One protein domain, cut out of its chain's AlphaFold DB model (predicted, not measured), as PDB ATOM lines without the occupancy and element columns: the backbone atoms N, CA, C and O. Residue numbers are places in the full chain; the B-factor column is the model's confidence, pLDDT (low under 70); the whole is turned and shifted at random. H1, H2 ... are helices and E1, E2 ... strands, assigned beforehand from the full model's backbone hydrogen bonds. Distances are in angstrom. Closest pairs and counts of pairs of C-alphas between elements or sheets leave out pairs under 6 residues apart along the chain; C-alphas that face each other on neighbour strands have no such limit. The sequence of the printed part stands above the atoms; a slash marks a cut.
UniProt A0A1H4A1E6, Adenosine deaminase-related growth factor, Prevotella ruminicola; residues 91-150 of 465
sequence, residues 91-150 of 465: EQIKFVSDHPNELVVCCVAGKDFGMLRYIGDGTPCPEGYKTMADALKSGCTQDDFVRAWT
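This is residues 91 to 150 of the 465 residues of the protein "Adenosine deaminase-related growth factor" of Prevotella ruminicola (UniProt A0A1H4A1E6). A small strand hairpin, E1 and E2, sits with E1 in the middle of the domain, and two short helices, H1 and H2, pack on E1 and meet each other nearly at a right angle. A third helix, H3, lies at one end of the longest axis, and the loop round Gly 122 lies at the other. The printed part has 60 residues, with H1, E1, E2, H2 and H3 in that order along the chain; the sheet E1 - E2 is antiparallel, and the class is mixed, helices and strands, with under half of the residues in named elements. The whole is compact, with a radius of gyration of the C-alphas of 10.5 A and spans of 30 by 23 by 20 A.

H1, residues 91 to 98, begins at C-alpha 91 (37.907, 129.136, 108.068) and is 10.3 A long. E1 holds residues 103 to 106, 10.4 A, and E2 residues 116 to 118. H2 is residues 132 to 137, 8.7 A. H3, residues 142 to 149, is 10.7 A long and ends at C-alpha 149 (40.949, 117.644, 108.776).

E1 and E2 form a hairpin, antiparallel at 142 degrees, with N 104 and O 117 3.0 A apart, within hydrogen-bond range. Residues 105 to 106 of E1 also pair, antiparallel, with residues 129 to 130. The closest C-alphas of E1 and H2, those of Val 105 and Met 132, are 6.3 A apart; those of H1 and E1, Val 96 and Leu 103, 6.0 A. H1 and H2 touch, about perpendicular at 88 degrees, closest at the C-alphas of Ser 97 and Met 132, 5.1 A. H3 is close to H2 but not clearly touching, with the C-alphas of Leu 136 and Gln 142 closest at 7.3 A. E1 and H3 are apart. In H1, H2 and H3 every O i to N i+4 pair is within hydrogen-bond range.

The two C-alphas farthest apart, those of Gly 122 and Thr 150, are 30.6 A apart. The printed part has no cut. The link from E2 to H2, 13 residues, is long. Mean pLDDT of the printed part is 92.5, and no printed residue is under 70.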
ATOM      1  N   GLU A  91      39.167 128.547 108.526       93.88
ATOM      2  CA  GLU A  91      37.907 129.136 108.068       93.88
ATOM      3  C   GLU A  91      36.779 128.097 107.997       93.88
ATOM      4  O   GLU A  91      35.628 128.451 108.243       93.88
ATOM      5  N   GLN A  92      37.079 126.814 107.753       94.81
ATOM      6  CA  GLN A  92      36.085 125.739 107.866       94.81
ATOM      7  C   GLN A  92      35.613 125.549 109.312       94.81
ATOM      8  O   GLN A  92      34.415 125.451 109.555       94.81
ATOM      9  N   ILE A  93      36.518 125.573 110.293       94.94
ATOM     10  CA  ILE A  93      36.163 125.508 111.722       94.94
ATOM     11  C   ILE A  93      35.228 126.665 112.088       94.94
ATOM     12  O   ILE A  93      34.212 126.461 112.759       94.94
ATOM     13  N   LYS A  94      35.535 127.875 111.607       95.88
ATOM     14  CA  LYS A  94      34.673 129.046 111.788       95.88
ATOM     15  C   LYS A  94      33.325 128.876 111.090       95.88
ATOM     16  O   LYS A  94      32.303 129.140 111.708       95.88
ATOM     17  N   PHE A  95      33.311 128.391 109.851       96.94
ATOM     18  CA  PHE A  95      32.083 128.081 109.120       96.94
ATOM     19  C   PHE A  95      31.196 127.108 109.906       96.94
ATOM     20  O   PHE A  95      30.039 127.415 110.164       96.94
ATOM     21  N   VAL A  96      31.742 125.990 110.390       96.50
ATOM     22  CA  VAL A  96      30.996 125.028 111.218       96.50
ATOM     23  C   VAL A  96      30.489 125.687 112.508       96.50
ATOM     24  O   VAL A  96      29.370 125.425 112.943       96.50
ATOM     25  N   SER A  97      31.279 126.577 113.115       96.06
ATOM     26  CA  SER A  97      30.855 127.344 114.293       96.06
ATOM     27  C   SER A  97      29.728 128.342 114.011       96.06
ATOM     28  O   SER A  97      28.954 128.628 114.925       96.06
ATOM     29  N   ASP A  98      29.639 128.873 112.793       96.75
ATOM     30  CA  ASP A  98      28.593 129.812 112.377       96.75
ATOM     31  C   ASP A  98      27.258 129.106 112.072       96.75
ATOM     32  O   ASP A  98      26.215 129.760 112.046       96.75
ATOM     33  N   HIS A  99      27.271 127.773 111.922       95.50
ATOM     34  CA  HIS A  99      26.104 126.942 111.587       95.50
ATOM     35  C   HIS A  99      25.742 125.911 112.678       95.50
ATOM     36  O   HIS A  99      25.567 124.727 112.382       95.50
ATOM     37  N   PRO A 100      25.576 126.309 113.956       93.50
ATOM     38  CA  PRO A 100      25.436 125.371 115.078       93.50
ATOM     39  C   PRO A 100      24.123 124.574 115.079       93.50
ATOM     40  O   PRO A 100      24.019 123.577 115.792       93.50
ATOM     41  N   ASN A 101      23.121 125.025 114.319       92.31
ATOM     42  CA  ASN A 101      21.836 124.340 114.183       92.31
ATOM     43  C   ASN A 101      21.830 123.316 113.045       92.31
ATOM     44  O   ASN A 101      20.928 122.491 113.025       92.31
ATOM     45  N   GLU A 102      22.801 123.388 112.130       94.50
ATOM     46  CA  GLU A 102      22.894 122.521 110.951       94.50
ATOM     47  C   GLU A 102      24.080 121.553 111.041       94.50
ATOM     48  O   GLU A 102      24.002 120.449 110.513       94.50
ATOM     49  N   LEU A 103      25.180 121.929 111.705       95.62
ATOM     50  CA  LEU A 103      26.417 121.148 111.734       95.62
ATOM     51  C   LEU A 103      26.905 120.870 113.157       95.62
ATOM     52  O   LEU A 103      27.036 121.761 113.999       95.62
ATOM     53  N   VAL A 104      27.249 119.606 113.402       96.25
ATOM     54  CA  VAL A 104      27.886 119.140 114.641       96.25
ATOM     55  C   VAL A 104      29.094 118.268 114.339       96.25
ATOM     56  O   VAL A 104      29.181 117.642 113.284       96.25
ATOM     57  N   VAL A 105      30.021 118.209 115.292       97.19
ATOM     58  CA  VAL A 105      31.309 117.526 115.154       97.19
ATOM     59  C   VAL A 105      31.446 116.415 116.183       97.19
ATOM     60  O   VAL A 105      31.082 116.577 117.352       97.19
ATOM     61  N   CYS A 106      31.979 115.274 115.763       96.62
ATOM     62  CA  CYS A 106      32.276 114.173 116.668       96.62
ATOM     63  C   CYS A 106      33.464 114.526 117.574       96.62
ATOM     64  O   CYS A 106      34.548 114.866 117.096       96.62
ATOM     65  N   CYS A 107      33.265 114.402 118.886       94.69
ATOM     66  CA  CYS A 107      34.284 114.642 119.911       94.69
ATOM     67  C   CYS A 107      34.767 113.343 120.577       94.69
ATOM     68  O   CYS A 107      35.472 113.384 121.586       94.69
ATOM     69  N   VAL A 108      34.363 112.182 120.057       92.94
ATOM     70  CA  VAL A 108      34.812 110.883 120.564       92.94
ATOM     71  C   VAL A 108      36.206 110.605 120.019       92.94
ATOM     72  O   VAL A 108      36.415 110.593 118.809       92.94
ATOM     73  N   ALA A 109      37.168 110.382 120.916       87.88
ATOM     74  CA  ALA A 109      38.532 110.041 120.530       87.88
ATOM     75  C   ALA A 109      38.565 108.750 119.695       87.88
ATOM     76  O   ALA A 109      37.909 107.763 120.028       87.88
ATOM     77  N   GLY A 110      39.367 108.741 118.629       87.50
ATOM     78  CA  GLY A 110      39.504 107.601 117.726       87.50
ATOM     79  C   GLY A 110      39.343 108.006 116.265       87.50
ATOM     80  O   GLY A 110      39.585 109.155 115.901       87.50
ATOM     81  N   LYS A 111      38.947 107.044 115.423       83.25
ATOM     82  CA  LYS A 111      38.821 107.240 113.968       83.25
ATOM     83  C   LYS A 111      37.763 108.282 113.581       83.25
ATOM     84  O   LYS A 111      37.945 108.981 112.593       83.25
ATOM     85  N   ASP A 112      36.705 108.396 114.383       91.25
ATOM     86  CA  ASP A 112      35.553 109.246 114.083       91.25
ATOM     87  C   ASP A 112      35.737 110.679 114.605       91.25
ATOM     88  O   ASP A 112      34.890 111.527 114.343       91.25
ATOM     89  N   PHE A 113      36.819 110.978 115.338       95.19
ATOM     90  CA  PHE A 113      37.079 112.331 115.834       95.19
ATOM     91  C   PHE A 113      37.114 113.340 114.676       95.19
ATOM     92  O   PHE A 113      37.795 113.127 113.667       95.19
ATOM     93  N   GLY A 114      36.382 114.445 114.833       95.19
ATOM     94  CA  GLY A 114      36.248 115.484 113.813       95.19
ATOM     95  C   GLY A 114      35.240 115.165 112.705       95.19
ATOM     96  O   GLY A 114      35.002 116.024 111.870       95.19
ATOM     97  N   MET A 115      34.607 113.990 112.680       96.44
ATOM     98  CA  MET A 115      33.542 113.687 111.713       96.44
ATOM     99  C   MET A 115      32.413 114.723 111.817       96.44
ATOM    100  O   MET A 115      31.813 114.875 112.887       96.44
ATOM    101  N   LEU A 116      32.112 115.407 110.713       95.88
ATOM    102  CA  LEU A 116      30.976 116.310 110.594       95.88
ATOM    103  C   LEU A 116      29.698 115.517 110.376       95.88
ATOM    104  O   LEU A 116      29.639 114.545 109.618       95.88
ATOM    105  N   ARG A 117      28.627 115.983 111.005       95.19
ATOM    106  CA  ARG A 117      27.281 115.504 110.738       95.19
ATOM    107  C   ARG A 117      26.353 116.683 110.540       95.19
ATOM    108  O   ARG A 117      26.302 117.583 111.375       95.19
ATOM    109  N   TYR A 118      25.591 116.609 109.457       94.81
ATOM    110  CA  TYR A 118      24.451 117.478 109.257       94.81
ATOM    111  C   TYR A 118      23.316 117.045 110.188       94.81
ATOM    112  O   TYR A 118      22.874 115.892 110.163       94.81
ATOM    113  N   ILE A 119      22.869 117.961 111.035       90.88
ATOM    114  CA  ILE A 119      21.674 117.835 111.856       90.88
ATOM    115  C   ILE A 119      20.692 118.888 111.350       90.88
ATOM    116  O   ILE A 119      20.838 120.058 111.638       90.88
ATOM    117  N   GLY A 120      19.719 118.508 110.521       81.62
ATOM    118  CA  GLY A 120      18.711 119.474 110.070       81.62
ATOM    119  C   GLY A 120      17.912 120.055 111.244       81.62
ATOM    120  O   GLY A 120      17.881 119.461 112.330       81.62
ATOM    121  N   ASP A 121      17.219 121.170 111.006       72.56
ATOM    122  CA  ASP A 121      16.439 121.887 112.021       72.56
ATOM    123  C   ASP A 121      15.587 120.949 112.899       72.56
ATOM    124  O   ASP A 121      14.734 120.197 112.422       72.56
ATOM    125  N   GLY A 122      15.816 121.005 114.214       71.62
ATOM    126  CA  GLY A 122      15.051 120.244 115.208       71.62
ATOM    127  C   GLY A 122      15.529 118.808 115.459       71.62
ATOM    128  O   GLY A 122      14.933 118.118 116.288       71.62
ATOM    129  N   THR A 123      16.605 118.355 114.807       82.81
ATOM    130  CA  THR A 123      17.214 117.045 115.091       82.81
ATOM    131  C   THR A 123      18.112 117.134 116.330       82.81
ATOM    132  O   THR A 123      19.028 117.958 116.352       82.81
ATOM    133  N   PRO A 124      17.910 116.300 117.370       85.31
ATOM    134  CA  PRO A 124      18.806 116.279 118.521       85.31
ATOM    135  C   PRO A 124      20.243 115.941 118.116       85.31
ATOM    136  O   PRO A 124      20.468 115.065 117.279       85.31
ATOM    137  N   CYS A 125      21.213 116.596 118.756       89.88
ATOM    138  CA  CYS A 125      22.624 116.280 118.566       89.88
ATOM    139  C   CYS A 125      22.886 114.805 118.946       89.88
ATOM    140  O   CYS A 125      22.563 114.413 120.073       89.88
ATOM    141  N   PRO A 126      23.421 113.970 118.034       92.19
ATOM    142  CA  PRO A 126      23.668 112.560 118.314       92.19
ATOM    143  C   PRO A 126      24.692 112.352 119.430       92.19
ATOM    144  O   PRO A 126      25.573 113.182 119.649       92.19
ATOM    145  N   GLU A 127      24.618 111.205 120.103       93.38
ATOM    146  CA  GLU A 127      25.600 110.838 121.124       93.38
ATOM    147  C   GLU A 127      27.032 110.885 120.561       93.38
ATOM    148  O   GLU A 127      27.299 110.404 119.460       93.38
ATOM    149  N   GLY A 128      27.948 111.499 121.313       93.50
ATOM    150  CA  GLY A 128      29.343 111.689 120.905       93.50
ATOM    151  C   GLY A 128      29.604 112.913 120.019       93.50
ATOM    152  O   GLY A 128      30.765 113.302 119.863       93.50
ATOM    153  N   TYR A 129      28.561 113.562 119.496       96.31
ATOM    154  CA  TYR A 129      28.668 114.797 118.722       96.31
ATOM    155  C   TYR A 129      28.388 116.026 119.591       96.31
ATOM    156  O   TYR A 129      27.729 115.943 120.630       96.31
ATOM    157  N   LYS A 130      28.925 117.177 119.178       96.31
ATOM    158  CA  LYS A 130      28.705 118.484 119.811       96.31
ATOM    159  C   LYS A 130      28.647 119.577 118.753       96.31
ATOM    160  O   LYS A 130      29.221 119.429 117.677       96.31
ATOM    161  N   THR A 131      28.019 120.705 119.074       96.06
ATOM    162  CA  THR A 131      28.271 121.937 118.311       96.06
ATOM    163  C   THR A 131      29.766 122.270 118.378       96.06
ATOM    164  O   THR A 131      30.429 121.923 119.362       96.06
ATOM    165  N   MET A 132      30.314 122.960 117.374       96.38
ATOM    166  CA  MET A 132      31.728 123.363 117.407       96.38
ATOM    167  C   MET A 132      32.052 124.186 118.668       96.38
ATOM    168  O   MET A 132      33.052 123.943 119.339       96.38
ATOM    169  N   ALA A 133      31.157 125.097 119.064       95.12
ATOM    170  CA  ALA A 133      31.323 125.899 120.274       95.12
ATOM    171  C   ALA A 133      31.399 125.048 121.557       95.12
ATOM    172  O   ALA A 133      32.228 125.318 122.430       95.12
ATOM    173  N   ASP A 134      30.559 124.019 121.692       96.12
ATOM    174  CA  ASP A 134      30.575 123.143 122.870       96.12
ATOM    175  C   ASP A 134      31.741 122.153 122.846       96.12
ATOM    176  O   ASP A 134      32.280 121.818 123.903       96.12
ATOM    177  N   ALA A 135      32.178 121.723 121.658       96.62
ATOM    178  CA  ALA A 135      33.397 120.945 121.491       96.62
ATOM    179  C   ALA A 135      34.605 121.705 122.056       96.62
ATOM    180  O   ALA A 135      35.281 121.194 122.956       96.62
ATOM    181  N   LEU A 136      34.789 122.958 121.623       94.81
ATOM    182  CA  LEU A 136      35.879 123.831 122.064       94.81
ATOM    183  C   LEU A 136      35.836 124.116 123.574       94.81
ATOM    184  O   LEU A 136      36.859 124.074 124.255       94.81
ATOM    185  N   LYS A 137      34.643 124.326 124.148       94.75
ATOM    186  CA  LYS A 137      34.478 124.487 125.607       94.75
ATOM    187  C   LYS A 137      34.799 123.220 126.399       94.75
ATOM    188  O   LYS A 137      35.118 123.304 127.581       94.75
ATOM    189  N   SER A 138      34.669 122.049 125.778       90.69
ATOM    190  CA  SER A 138      34.819 120.753 126.443       90.69
ATOM    191  C   SER A 138      36.229 120.163 126.396       90.69
ATOM    192  O   SER A 138      36.417 119.026 126.825       90.69
ATOM    193  N   GLY A 139      37.208 120.932 125.909       89.12
ATOM    194  CA  GLY A 139      38.621 120.554 125.894       89.12
ATOM    195  C   GLY A 139      39.168 120.138 124.529       89.12
ATOM    196  O   GLY A 139      40.366 119.895 124.439       89.12
ATOM    197  N   CYS A 140      38.344 120.088 123.474       94.44
ATOM    198  CA  CYS A 140      38.861 120.022 122.106       94.44
ATOM    199  C   CYS A 140      39.484 121.374 121.740       94.44
ATOM    200  O   CYS A 140      38.931 122.423 122.063       94.44
ATOM    201  N   THR A 141      40.616 121.364 121.053       94.12
ATOM    202  CA  THR A 141      41.292 122.578 120.585       94.12
ATOM    203  C   THR A 141      41.082 122.776 119.089       94.12
ATOM    204  O   THR A 141      40.763 121.835 118.364       94.12
ATOM    205  N   GLN A 142      41.289 124.003 118.605       93.00
ATOM    206  CA  GLN A 142      41.331 124.265 117.167       93.00
ATOM    207  C   GLN A 142      42.384 123.378 116.481       93.00
ATOM    208  O   GLN A 142      42.104 122.798 115.437       93.00
ATOM    209  N   ASP A 143      43.545 123.197 117.111       91.62
ATOM    210  CA  ASP A 143      44.625 122.361 116.582       91.62
ATOM    211  C   ASP A 143      44.243 120.877 116.498       91.62
ATOM    212  O   ASP A 143      44.721 120.174 115.611       91.62
ATOM    213  N   ASP A 144      43.380 120.379 117.394       93.56
ATOM    214  CA  ASP A 144      42.854 119.014 117.282       93.56
ATOM    215  C   ASP A 144      42.049 118.842 115.993       93.56
ATOM    216  O   ASP A 144      42.220 117.841 115.298       93.56
ATOM    217  N   PHE A 145      41.204 119.820 115.655       94.00
ATOM    218  CA  PHE A 145      40.411 119.793 114.425       94.00
ATOM    219  C   PHE A 145      41.266 120.007 113.182       94.00
ATOM    220  O   PHE A 145      41.065 119.291 112.206       94.00
ATOM    221  N   VAL A 146      42.264 120.897 113.237       92.06
ATOM    222  CA  VAL A 146      43.250 121.045 112.155       92.06
ATOM    223  C   VAL A 146      43.896 119.691 111.861       92.06
ATOM    224  O   VAL A 146      43.730 119.174 110.766       92.06
ATOM    225  N   ARG A 147      44.474 119.023 112.869       89.94
ATOM    226  CA  ARG A 147      45.070 117.681 112.712       89.94
ATOM    227  C   ARG A 147      44.094 116.597 112.245       89.94
ATOM    228  O   ARG A 147      44.519 115.537 111.784       89.94
ATOM    229  N   ALA A 148      42.796 116.779 112.473       91.56
ATOM    230  CA  ALA A 148      41.775 115.818 112.073       91.56
ATOM    231  C   ALA A 148      41.321 116.007 110.621       91.56
ATOM    232  O   ALA A 148      40.868 115.025 110.020       91.56
ATOM    233  N   TRP A 149      41.419 117.231 110.100       93.00
ATOM    234  CA  TRP A 149      40.949 117.644 108.776       93.00
ATOM    235  C   TRP A 149      42.081 117.997 107.806       93.00
ATOM    236  O   TRP A 149      41.807 118.476 106.712       93.00
ATOM    237  N   THR A 150      43.332 117.734 108.178       90.25
ATOM    238  CA  THR A 150      44.491 117.820 107.287       90.25
ATOM    239  C   THR A 150      45.232 116.492 107.194       90.25
ATOM    240  O   THR A 150      45.088 115.600 108.043       90.25
TER     241      THR A 150